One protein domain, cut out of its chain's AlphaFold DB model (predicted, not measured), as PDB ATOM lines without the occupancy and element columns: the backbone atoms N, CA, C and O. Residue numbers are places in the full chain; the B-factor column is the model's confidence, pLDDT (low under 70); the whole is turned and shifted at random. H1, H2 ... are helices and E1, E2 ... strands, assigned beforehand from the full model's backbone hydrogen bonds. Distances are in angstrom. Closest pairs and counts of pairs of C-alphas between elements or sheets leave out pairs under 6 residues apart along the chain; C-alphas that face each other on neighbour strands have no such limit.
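AT A GLANCE: This is residues 11 to 89 of the 130 residues of an uncharacterized protein of Mesorhizobium sp. RMAD-H1 (UniProt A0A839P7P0). A twisted sheet of three long strands, E1, E2 and E3, has one long helix, H3, across one of its faces, and no named helix covers the other face. The ends of H3 stick out beyond the sheet, at residues 66 to 68 and 83 to 88, while two short helices, H1 and H2, sit near opposite ends of the strands. The printed part has 79 residues with three named helices and three named strands, in the order H1, E1, E2, E3, H2, H3; the class is mixed, helices and strands. The sheet order is E1, E2, E3, antiparallel throughout. The whole is only just compact, close to loose, with a radius of gyration of the C-alphas of 13.6 A, and elongated, spanning 40 by 24 by 23 A.

HOW THE PARTS SIT: E1, residues 20 to 27, E2, residues 34 to 42, and E3, residues 48 to 54, form a meander, each strand the antiparallel neighbour of the one before. E1 and E2 are a hairpin at 159 degrees between directions, with N 24 and O 38 within hydrogen-bond range at 2.8 A. E2 and E3 are a hairpin at 160 degrees, with N 39 and O 51 at 2.8 A. H3, residues 66 to 88, is on the sheet at a height of 9.0 A, making two layers, helix on one face of a sheet. It lies over E2 and E3 and runs across the strands, at 67 degrees to E2 on the local plane. The closest C-alphas of E3 and H3 are those of Val 51 and Ala 77, 6.1 A apart; of E2 and H3, those of Val 39 and Ala 77, 6.6 A apart. H1, residues 11 to 17, is not on the sheet; it is close to H3 but not clearly touching, the closest C-alphas being Met 16 and Lys 78, 8.0 A apart. H1 and H3 run opposite ways at a tilt of 36 degrees, only just steep. H2, residues 59 to 63, is not on the sheet and is close to H3 but not clearly touching, with C-alphas 61 and 69 the closest, 7.0 A apart. Every O i to N i+4 pair is within hydrogen-bond range in H3, against 1 of 3 in H1 and 0 of 1 in H2, where 2 of 4 and 2 of 2 O i to N i+3 pairs are.

IN THESE COORDINATES: E1 is 22.1 A long, E2 22.9 A, E3 19.1 A and H3 32.5 A; H1 is 10.6 A and H2 6.8 A. C-alpha 20 begins E1 at (353.447, 222.320, 273.382), and C-alpha 88 ends H3 at (364.209, 239.365, 261.148).

THE WHOLE: The C-alphas of Met 11 and Asp 31 are the two farthest apart, 42.9 A. The printed part has no cut and no long link. Mean pLDDT of the printed part is 73.9; 28 residues are under 70, among them 11 to 19, 55 to 60 and 85 to 89.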
ATOM      1  N   MET A  11     352.461 240.992 275.345       45.31
ATOM      2  CA  MET A  11     351.833 240.106 274.348       45.31
ATOM      3  C   MET A  11     352.835 239.186 273.638       45.31
ATOM      4  O   MET A  11     352.479 238.054 273.320       45.31
ATOM      5  N   ARG A  12     354.080 239.635 273.414       49.94
ATOM      6  CA  ARG A  12     355.173 238.804 272.870       49.94
ATOM      7  C   ARG A  12     355.697 237.768 273.867       49.94
ATOM      8  O   ARG A  12     356.271 236.768 273.455       49.94
ATOM      9  N   GLU A  13     355.522 238.008 275.164       46.38
ATOM     10  CA  GLU A  13     355.904 237.059 276.214       46.38
ATOM     11  C   GLU A  13     354.764 236.084 276.548       46.38
ATOM     12  O   GLU A  13     355.015 234.908 276.806       46.38
ATOM     13  N   ALA A  14     353.510 236.542 276.449       43.41
ATOM     14  CA  ALA A  14     352.317 235.720 276.640       43.41
ATOM     15  C   ALA A  14     352.141 234.656 275.545       43.41
ATOM     16  O   ALA A  14     351.722 233.551 275.861       43.41
ATOM     17  N   THR A  15     352.533 234.930 274.296       54.12
ATOM     18  CA  THR A  15     352.393 233.954 273.194       54.12
ATOM     19  C   THR A  15     353.268 232.715 273.379       54.12
ATOM     20  O   THR A  15     352.912 231.647 272.909       54.12
ATOM     21  N   MET A  16     354.394 232.807 274.098       55.06
ATOM     22  CA  MET A  16     355.320 231.679 274.289       55.06
ATOM     23  C   MET A  16     354.875 230.644 275.345       55.06
ATOM     24  O   MET A  16     355.655 229.734 275.654       55.06
ATOM     25  N   GLN A  17     353.690 230.799 275.944       56.34
ATOM     26  CA  GLN A  17     353.136 229.858 276.930       56.34
ATOM     27  C   GLN A  17     352.138 228.861 276.325       56.34
ATOM     28  O   GLN A  17     351.938 227.803 276.914       56.34
ATOM     29  N   ASP A  18     351.576 229.152 275.150       64.12
ATOM     30  CA  ASP A  18     350.549 228.320 274.501       64.12
ATOM     31  C   ASP A  18     351.126 227.212 273.597       64.12
ATOM     32  O   ASP A  18     350.383 226.473 272.957       64.12
ATOM     33  N   PHE A  19     352.453 227.080 273.534       69.94
ATOM     34  CA  PHE A  19     353.103 226.051 272.724       69.94
ATOM     35  C   PHE A  19     353.271 224.747 273.511       69.94
ATOM     36  O   PHE A  19     353.787 224.756 274.633       69.94
ATOM     37  N   GLU A  20     352.941 223.607 272.897       82.38
ATOM     38  CA  GLU A  20     353.447 222.320 273.382       82.38
ATOM     39  C   GLU A  20     354.956 222.277 273.106       82.38
ATOM     40  O   GLU A  20     355.398 222.489 271.977       82.38
ATOM     41  N   ILE A  21     355.753 222.030 274.147       83.69
ATOM     42  CA  ILE A  21     357.215 221.999 274.047       83.69
ATOM     43  C   ILE A  21     357.695 220.555 274.146       83.69
ATOM     44  O   ILE A  21     357.393 219.859 275.118       83.69
ATOM     45  N   ARG A  22     358.499 220.120 273.174       83.69
ATOM     46  CA  ARG A  22     359.195 218.828 273.215       83.69
ATOM     47  C   ARG A  22     360.694 219.028 273.149       83.69
ATOM     48  O   ARG A  22     361.187 219.861 272.400       83.69
ATOM     49  N   ILE A  23     361.422 218.246 273.938       85.69
ATOM     50  CA  ILE A  23     362.883 218.240 273.922       85.69
ATOM     51  C   ILE A  23     363.335 216.861 273.478       85.69
ATOM     52  O   ILE A  23     363.037 215.859 274.128       85.69
ATOM     53  N   VAL A  24     364.063 216.826 272.369       86.06
ATOM     54  CA  VAL A  24     364.571 215.600 271.764       86.06
ATOM     55  C   VAL A  24     366.097 215.654 271.776       86.06
ATOM     56  O   VAL A  24     366.670 216.580 271.198       86.06
ATOM     57  N   PRO A  25     366.792 214.704 272.423       83.44
ATOM     58  CA  PRO A  25     368.243 214.631 272.319       83.44
ATOM     59  C   PRO A  25     368.634 214.313 270.870       83.44
ATOM     60  O   PRO A  25     368.098 213.392 270.257       83.44
ATOM     61  N   ALA A  26     369.575 215.078 270.327       81.44
ATOM     62  CA  ALA A  26     370.185 214.805 269.038       81.44
ATOM     63  C   ALA A  26     371.359 213.844 269.256       81.44
ATOM     64  O   ALA A  26     372.380 214.215 269.842       81.44
ATOM     65  N   THR A  27     371.198 212.599 268.810       78.12
ATOM     66  CA  THR A  27     372.259 211.589 268.830       78.12
ATOM     67  C   THR A  27     372.542 211.105 267.411       78.12
ATOM     68  O   THR A  27     371.624 210.859 266.628       78.12
ATOM     69  N   GLY A  28     373.819 210.913 267.075       72.06
ATOM     70  CA  GLY A  28     374.233 210.282 265.815       72.06
ATOM     71  C   GLY A  28     373.953 208.772 265.733       72.06
ATOM     72  O   GLY A  28     374.356 208.123 264.768       72.06
ATOM     73  N   GLY A  29     373.300 208.178 266.741       70.69
ATOM     74  CA  GLY A  29     373.028 206.743 266.830       70.69
ATOM     75  C   GLY A  29     372.647 206.271 268.244       70.69
ATOM     76  O   GLY A  29     372.650 207.070 269.182       70.69
ATOM     77  N   PRO A  30     372.325 204.974 268.417       63.78
ATOM     78  CA  PRO A  30     371.885 204.399 269.696       63.78
ATOM     79  C   PRO A  30     372.975 204.366 270.785       63.78
ATOM     80  O   PRO A  30     372.639 204.379 271.964       63.78
ATOM     81  N   ASP A  31     374.252 204.372 270.392       70.25
ATOM     82  CA  ASP A  31     375.433 204.391 271.279       70.25
ATOM     83  C   ASP A  31     376.223 205.712 271.184       70.25
ATOM     84  O   ASP A  31     377.336 205.833 271.695       70.25
ATOM     85  N   ALA A  32     375.682 206.714 270.486       67.94
ATOM     86  CA  ALA A  32     376.363 207.986 270.301       67.94
ATOM     87  C   ALA A  32     376.198 208.886 271.533       67.94
ATOM     88  O   ALA A  32     375.143 208.918 272.171       67.94
ATOM     89  N   HIS A  33     377.241 209.665 271.831       72.75
ATOM     90  CA  HIS A  33     377.131 210.780 272.763       72.75
ATOM     91  C   HIS A  33     376.055 211.760 272.279       72.75
ATOM     92  O   HIS A  33     375.853 211.926 271.075       72.75
ATOM     93  N   ILE A  34     375.352 212.395 273.221       76.81
ATOM     94  CA  ILE A  34     374.398 213.456 272.896       76.81
ATOM     95  C   ILE A  34     375.200 214.628 272.326       76.81
ATOM     96  O   ILE A  34     376.016 215.218 273.026       76.81
ATOM     97  N   GLU A  35     374.986 214.934 271.047       78.38
ATOM     98  CA  GLU A  35     375.668 216.024 270.332       78.38
ATOM     99  C   GLU A  35     374.924 217.358 270.485       78.38
ATOM    100  O   GLU A  35     375.436 218.428 270.145       78.38
ATOM    101  N   GLY A  36     373.703 217.304 271.011       83.44
ATOM    102  CA  GLY A  36     372.887 218.462 271.327       83.44
ATOM    103  C   GLY A  36     371.455 218.080 271.679       83.44
ATOM    104  O   GLY A  36     371.105 216.908 271.796       83.44
ATOM    105  N   TYR A  37     370.607 219.089 271.811       86.44
ATOM    106  CA  TYR A  37     369.183 218.947 272.081       86.44
ATOM    107  C   TYR A  37     368.393 219.769 271.072       86.44
ATOM    108  O   TYR A  37     368.699 220.932 270.830       86.44
ATOM    109  N   THR A  38     367.355 219.178 270.498       87.69
ATOM    110  CA  THR A  38     366.372 219.895 269.689       87.69
ATOM    111  C   THR A  38     365.188 220.248 270.576       87.69
ATOM    112  O   THR A  38     364.602 219.361 271.197       87.69
ATOM    113  N   VAL A  39     364.854 221.533 270.658       87.75
ATOM    114  CA  VAL A  39     363.664 222.032 271.354       87.75
ATOM    115  C   VAL A  39     362.624 222.393 270.305       87.75
ATOM    116  O   VAL A  39     362.843 223.286 269.490       87.75
ATOM    117  N   GLU A  40     361.512 221.676 270.306       88.06
ATOM    118  CA  GLU A  40     360.405 221.845 269.375       88.06
ATOM    119  C   GLU A  40     359.254 222.573 270.069       88.06
ATOM    120  O   GLU A  40     358.831 222.177 271.155       88.06
ATOM    121  N   PHE A  41     358.742 223.620 269.429       84.75
ATOM    122  CA  PHE A  41     357.598 224.410 269.871       84.75
ATOM    123  C   PHE A  41     356.452 224.195 268.884       84.75
ATOM    124  O   PHE A  41     356.575 224.557 267.712       84.75
ATOM    125  N   TYR A  42     355.352 223.613 269.352       81.88
ATOM    126  CA  TYR A  42     354.169 223.309 268.548       81.88
ATOM    127  C   TYR A  42     353.039 224.276 268.884       81.88
ATOM    128  O   TYR A  42     352.613 224.351 270.035       81.88
ATOM    129  N   GLU A  43     352.559 225.014 267.886       78.00
ATOM    130  CA  GLU A  43     351.406 225.903 268.034       78.00
ATOM    131  C   GLU A  43     350.096 225.116 267.912       78.00
ATOM    132  O   GLU A  43     350.007 224.150 267.142       78.00
ATOM    133  N   GLU A  44     349.051 225.580 268.604       64.44
ATOM    134  CA  GLU A  44     347.662 225.137 268.439       64.44
ATOM    135  C   GLU A  44     347.120 225.563 267.052       64.44
ATOM    136  O   GLU A  44     346.323 226.478 266.888       64.44
ATOM    137  N   GLY A  45     347.647 224.928 266.011       66.12
ATOM    138  CA  GLY A  45     347.480 225.305 264.605       66.12
ATOM    139  C   GLY A  45     348.347 224.474 263.655       66.12
ATOM    140  O   GLY A  45     348.135 224.489 262.444       66.12
ATOM    141  N   GLY A  46     349.293 223.696 264.202       67.25
ATOM    142  CA  GLY A  46     350.125 222.748 263.458       67.25
ATOM    143  C   GLY A  46     351.452 223.325 262.964       67.25
ATOM    144  O   GLY A  46     352.259 222.585 262.405       67.25
ATOM    145  N   ALA A  47     351.708 224.617 263.188       74.81
ATOM    146  CA  ALA A  47     353.031 225.190 262.989       74.81
ATOM    147  C   ALA A  47     353.999 224.634 264.048       74.81
ATOM    148  O   ALA A  47     353.678 224.598 265.235       74.81
ATOM    149  N   CYS A  48     355.177 224.193 263.607       81.00
ATOM    150  CA  CYS A  48     356.240 223.706 264.479       81.00
ATOM    151  C   CYS A  48     357.521 224.494 264.212       81.00
ATOM    152  O   CYS A  48     357.940 224.643 263.061       81.00
ATOM    153  N   VAL A  49     358.140 224.985 265.283       80.38
ATOM    154  CA  VAL A  49     359.464 225.604 265.254       80.38
ATOM    155  C   VAL A  49     360.419 224.707 266.027       80.38
ATOM    156  O   VAL A  49     360.237 224.493 267.220       80.38
ATOM    157  N   ALA A  50     361.450 224.196 265.358       84.19
ATOM    158  CA  ALA A  50     362.485 223.380 265.980       84.19
ATOM    159  C   ALA A  50     363.789 224.176 266.104       84.19
ATOM    160  O   ALA A  50     364.304 224.705 265.118       84.19
ATOM    161  N   VAL A  51     364.336 224.244 267.316       84.31
ATOM    162  CA  VAL A  51     365.598 224.920 267.627       84.31
ATOM    163  C   VAL A  51     366.630 223.879 268.034       84.31
ATOM    164  O   VAL A  51     366.483 223.220 269.062       84.31
ATOM    165  N   MET A  52     367.694 223.745 267.244       86.38
ATOM    166  CA  MET A  52     368.802 222.846 267.557       86.38
ATOM    167  C   MET A  52     369.835 223.562 268.431       86.38
ATOM    168  O   MET A  52     370.492 224.511 268.005       86.38
ATOM    169  N   LEU A  53     369.982 223.091 269.665       85.25
ATOM    170  CA  LEU A  53     370.996 223.523 270.615       85.25
ATOM    171  C   LEU A  53     372.134 222.501 270.603       85.25
ATOM    172  O   LEU A  53     372.021 221.441 271.215       85.25
ATOM    173  N   HIS A  54     373.235 222.809 269.920       81.00
ATOM    174  CA  HIS A  54     374.446 221.988 270.005       81.00
ATOM    175  C   HIS A  54     374.942 221.897 271.455       81.00
ATOM    176  O   HIS A  54     374.759 222.849 272.224       81.00
ATOM    177  N   ASP A  55     375.559 220.764 271.817       69.94
ATOM    178  CA  ASP A  55     376.117 220.472 273.144       69.94
ATOM    179  C   ASP A  55     377.281 221.429 273.457       69.94
ATOM    180  O   ASP A  55     378.464 221.149 273.309       69.94
ATOM    181  N   LEU A  56     376.905 222.650 273.817       64.69
ATOM    182  CA  LEU A  56     377.767 223.695 274.361       64.69
ATOM    183  C   LEU A  56     377.712 223.681 275.890       64.69
ATOM    184  O   LEU A  56     378.372 224.480 276.554       64.69
ATOM    185  N   PHE A  57     376.862 222.823 276.443       63.91
ATOM    186  CA  PHE A  57     376.674 222.678 277.860       63.91
ATOM    187  C   PHE A  57     377.676 221.632 278.347       63.91
ATOM    188  O   PHE A  57     377.587 220.468 277.980       63.91
ATOM    189  N   GLY A  58     378.677 222.063 279.119       61.38
ATOM    190  CA  GLY A  58     379.727 221.169 279.611       61.38
ATOM    191  C   GLY A  58     379.182 219.970 280.399       61.38
ATOM    192  O   GLY A  58     378.005 219.904 280.742       61.38
ATOM    193  N   THR A  59     380.055 219.028 280.753       61.12
ATOM    194  CA  THR A  59     379.719 217.787 281.483       61.12
ATOM    195  C   THR A  59     378.855 217.981 282.739       61.12
ATOM    196  O   THR A  59     378.048 217.112 283.076       61.12
ATOM    197  N   ASP A  60     378.966 219.126 283.416       64.25
ATOM    198  CA  ASP A  60     378.149 219.488 284.581       64.25
ATOM    199  C   ASP A  60     376.661 219.642 284.249       64.25
ATOM    200  O   ASP A  60     375.798 219.324 285.068       64.25
ATOM    201  N   PHE A  61     376.341 220.054 283.022       70.19
ATOM    202  CA  PHE A  61     374.965 220.178 282.566       70.19
ATOM    203  C   PHE A  61     374.273 218.831 282.482       70.19
ATOM    204  O   PHE A  61     373.109 218.738 282.831       70.19
ATOM    205  N   HIS A  62     374.971 217.763 282.101       65.06
ATOM    206  CA  HIS A  62     374.387 216.419 282.077       65.06
ATOM    207  C   HIS A  62     374.178 215.840 283.487       65.06
ATOM    208  O   HIS A  62     373.368 214.927 283.665       65.06
ATOM    209  N   SER A  63     374.853 216.411 284.489       65.69
ATOM    210  CA  SER A  63     374.831 215.970 285.890       65.69
ATOM    211  C   SER A  63     373.750 216.653 286.747       65.69
ATOM    212  O   SER A  63     373.494 216.209 287.866       65.69
ATOM    213  N   GLY A  64     373.102 217.713 286.244       68.06
ATOM    214  CA  GLY A  64     372.069 218.476 286.963       68.06
ATOM    215  C   GLY A  64     370.691 217.796 287.052       68.06
ATOM    216  O   GLY A  64     370.442 216.741 286.464       68.06
ATOM    217  N   ASN A  65     369.743 218.408 287.771       77.31
ATOM    218  CA  ASN A  65     368.354 217.933 287.819       77.31
ATOM    219  C   ASN A  65     367.692 218.026 286.430       77.31
ATOM    220  O   ASN A  65     367.949 218.959 285.675       77.31
ATOM    221  N   LEU A  66     366.851 217.056 286.056       73.19
ATOM    222  CA  LEU A  66     366.196 217.033 284.739       73.19
ATOM    223  C   LEU A  66     365.301 218.258 284.489       73.19
ATOM    224  O   LEU A  66     365.301 218.783 283.377       73.19
ATOM    225  N   THR A  67     364.580 218.724 285.509       73.94
ATOM    226  CA  THR A  67     363.695 219.890 285.403       73.94
ATOM    227  C   THR A  67     364.508 221.154 285.156       73.94
ATOM    228  O   THR A  67     364.294 221.825 284.156       73.94
ATOM    229  N   GLU A  68     365.539 221.405 285.968       78.38
ATOM    230  CA  GLU A  68     366.417 222.574 285.798       78.38
ATOM    231  C   GLU A  68     367.105 222.586 284.424       78.38
ATOM    232  O   GLU A  68     367.213 223.626 283.779       78.38
ATOM    233  N   ARG A  69     367.525 221.414 283.930       79.50
ATOM    234  CA  ARG A  69     368.098 221.268 282.582       79.50
ATOM    235  C   ARG A  69     367.090 221.612 281.495       79.50
ATOM    236  O   ARG A  69     367.426 222.311 280.544       79.50
ATOM    237  N   THR A  70     365.864 221.125 281.647       80.69
ATOM    238  CA  THR A  70     364.760 221.384 280.722       80.69
ATOM    239  C   THR A  70     364.457 222.878 280.650       80.69
ATOM    240  O   THR A  70     364.428 223.429 279.552       80.69
ATOM    241  N   ASP A  71     364.335 223.555 281.793       83.56
ATOM    242  CA  ASP A  71     364.108 225.002 281.847       83.56
ATOM    243  C   ASP A  71     365.220 225.793 281.145       83.56
ATOM    244  O   ASP A  71     364.932 226.679 280.343       83.56
ATOM    245  N   VAL A  72     366.490 225.436 281.364       84.56
ATOM    246  CA  VAL A  72     367.632 226.098 280.706       84.56
ATOM    247  C   VAL A  72     367.611 225.911 279.185       84.56
ATOM    248  O   VAL A  72     367.892 226.859 278.446       84.56
ATOM    249  N   LEU A  73     367.276 224.712 278.691       85.12
ATOM    250  CA  LEU A  73     367.148 224.462 277.248       85.12
ATOM    251  C   LEU A  73     366.013 225.291 276.647       85.12
ATOM    252  O   LEU A  73     366.187 225.899 275.591       85.12
ATOM    253  N   ILE A  74     364.872 225.347 277.333       85.25
ATOM    254  CA  ILE A  74     363.703 226.107 276.888       85.25
ATOM    255  C   ILE A  74     364.006 227.602 276.875       85.25
ATOM    256  O   ILE A  74     363.724 228.259 275.874       85.25
ATOM    257  N   ASP A  75     364.591 228.147 277.942       85.88
ATOM    258  CA  ASP A  75     364.919 229.572 278.033       85.88
ATOM    259  C   ASP A  75     365.896 229.984 276.929       85.88
ATOM    260  O   ASP A  75     365.659 230.955 276.209       85.88
ATOM    261  N   ARG A  76     366.930 229.170 276.691       85.62
ATOM    262  CA  ARG A  76     367.898 229.423 275.624       85.62
ATOM    263  C   ARG A  76     367.278 229.328 274.235       85.62
ATOM    264  O   ARG A  76     367.552 230.176 273.389       85.62
ATOM    265  N   ALA A  77     366.438 228.326 273.990       85.50
ATOM    266  CA  ALA A  77     365.734 228.201 272.719       85.50
ATOM    267  C   ALA A  77     364.772 229.381 272.496       85.50
ATOM    268  O   ALA A  77     364.744 229.952 271.407       85.50
ATOM    269  N   LYS A  78     364.057 229.825 273.537       83.56
ATOM    270  CA  LYS A  78     363.224 231.037 273.500       83.56
ATOM    271  C   LYS A  78     364.051 232.295 273.250       83.56
ATOM    272  O   LYS A  78     363.607 233.150 272.489       83.56
ATOM    273  N   ALA A  79     365.228 232.423 273.858       84.69
ATOM    274  CA  ALA A  79     366.134 233.544 273.629       84.69
ATOM    275  C   ALA A  79     366.626 233.581 272.176       84.69
ATOM    276  O   ALA A  79     366.561 234.633 271.551       84.69
ATOM    277  N   LEU A  80     367.018 232.434 271.608       83.00
ATOM    278  CA  LEU A  80     367.403 232.330 270.196       83.00
ATOM    279  C   LEU A  80     366.242 232.662 269.258       83.00
ATOM    280  O   LEU A  80     366.426 233.403 268.301       83.00
ATOM    281  N   MET A  81     365.034 232.170 269.538       78.62
ATOM    282  CA  MET A  81     363.859 232.536 268.744       78.62
ATOM    283  C   MET A  81     363.566 234.032 268.823       78.62
ATOM    284  O   MET A  81     363.257 234.635 267.802       78.62
ATOM    285  N   ARG A  82     363.679 234.645 270.009       78.19
ATOM    286  CA  ARG A  82     363.530 236.097 270.167       78.19
ATOM    287  C   ARG A  82     364.603 236.851 269.388       78.19
ATOM    288  O   ARG A  82     364.240 237.730 268.625       78.19
ATOM    289  N   GLU A  83     365.869 236.456 269.495       77.69
ATOM    290  CA  GLU A  83     366.975 237.065 268.750       77.69
ATOM    291  C   GLU A  83     366.757 236.967 267.237       77.69
ATOM    292  O   GLU A  83     366.898 237.965 266.537       77.69
ATOM    293  N   VAL A  84     366.343 235.800 266.732       71.81
ATOM    294  CA  VAL A  84     366.000 235.625 265.316       71.81
ATOM    295  C   VAL A  84     364.824 236.520 264.944       71.81
ATOM    296  O   VAL A  84     364.934 237.250 263.973       71.81
ATOM    297  N   LEU A  85     363.739 236.535 265.722       69.31
ATOM    298  CA  LEU A  85     362.570 237.386 265.470       69.31
ATOM    299  C   LEU A  85     362.890 238.883 265.544       69.31
ATOM    300  O   LEU A  85     362.260 239.673 264.845       69.31
ATOM    301  N   GLU A  86     363.828 239.292 266.392       67.75
ATOM    302  CA  GLU A  86     364.315 240.667 266.491       67.75
ATOM    303  C   GLU A  86     365.212 241.007 265.295       67.75
ATOM    304  O   GLU A  86     365.011 242.046 264.670       67.75
ATOM    305  N   ALA A  87     366.111 240.103 264.901       64.25
ATOM    306  CA  ALA A  87     366.966 240.251 263.724       64.25
ATOM    307  C   ALA A  87     366.171 240.235 262.404       64.25
ATOM    308  O   ALA A  87     366.502 240.963 261.469       64.25
ATOM    309  N   THR A  88     365.099 239.442 262.318       59.16
ATOM    310  CA  THR A  88     364.209 239.365 261.148       59.16
ATOM    311  C   THR A  88     363.034 240.345 261.231       59.16
ATOM    312  O   THR A  88     362.346 240.571 260.236       59.16
ATOM    313  N   GLY A  89     362.797 240.955 262.396       49.28
ATOM    314  CA  GLY A  89     361.672 241.852 262.688       49.28
ATOM    315  C   GLY A  89     361.751 243.229 262.024       49.28
ATOM    316  O   GLY A  89     360.747 243.936 261.989       49.28
TER     317      GLY A  89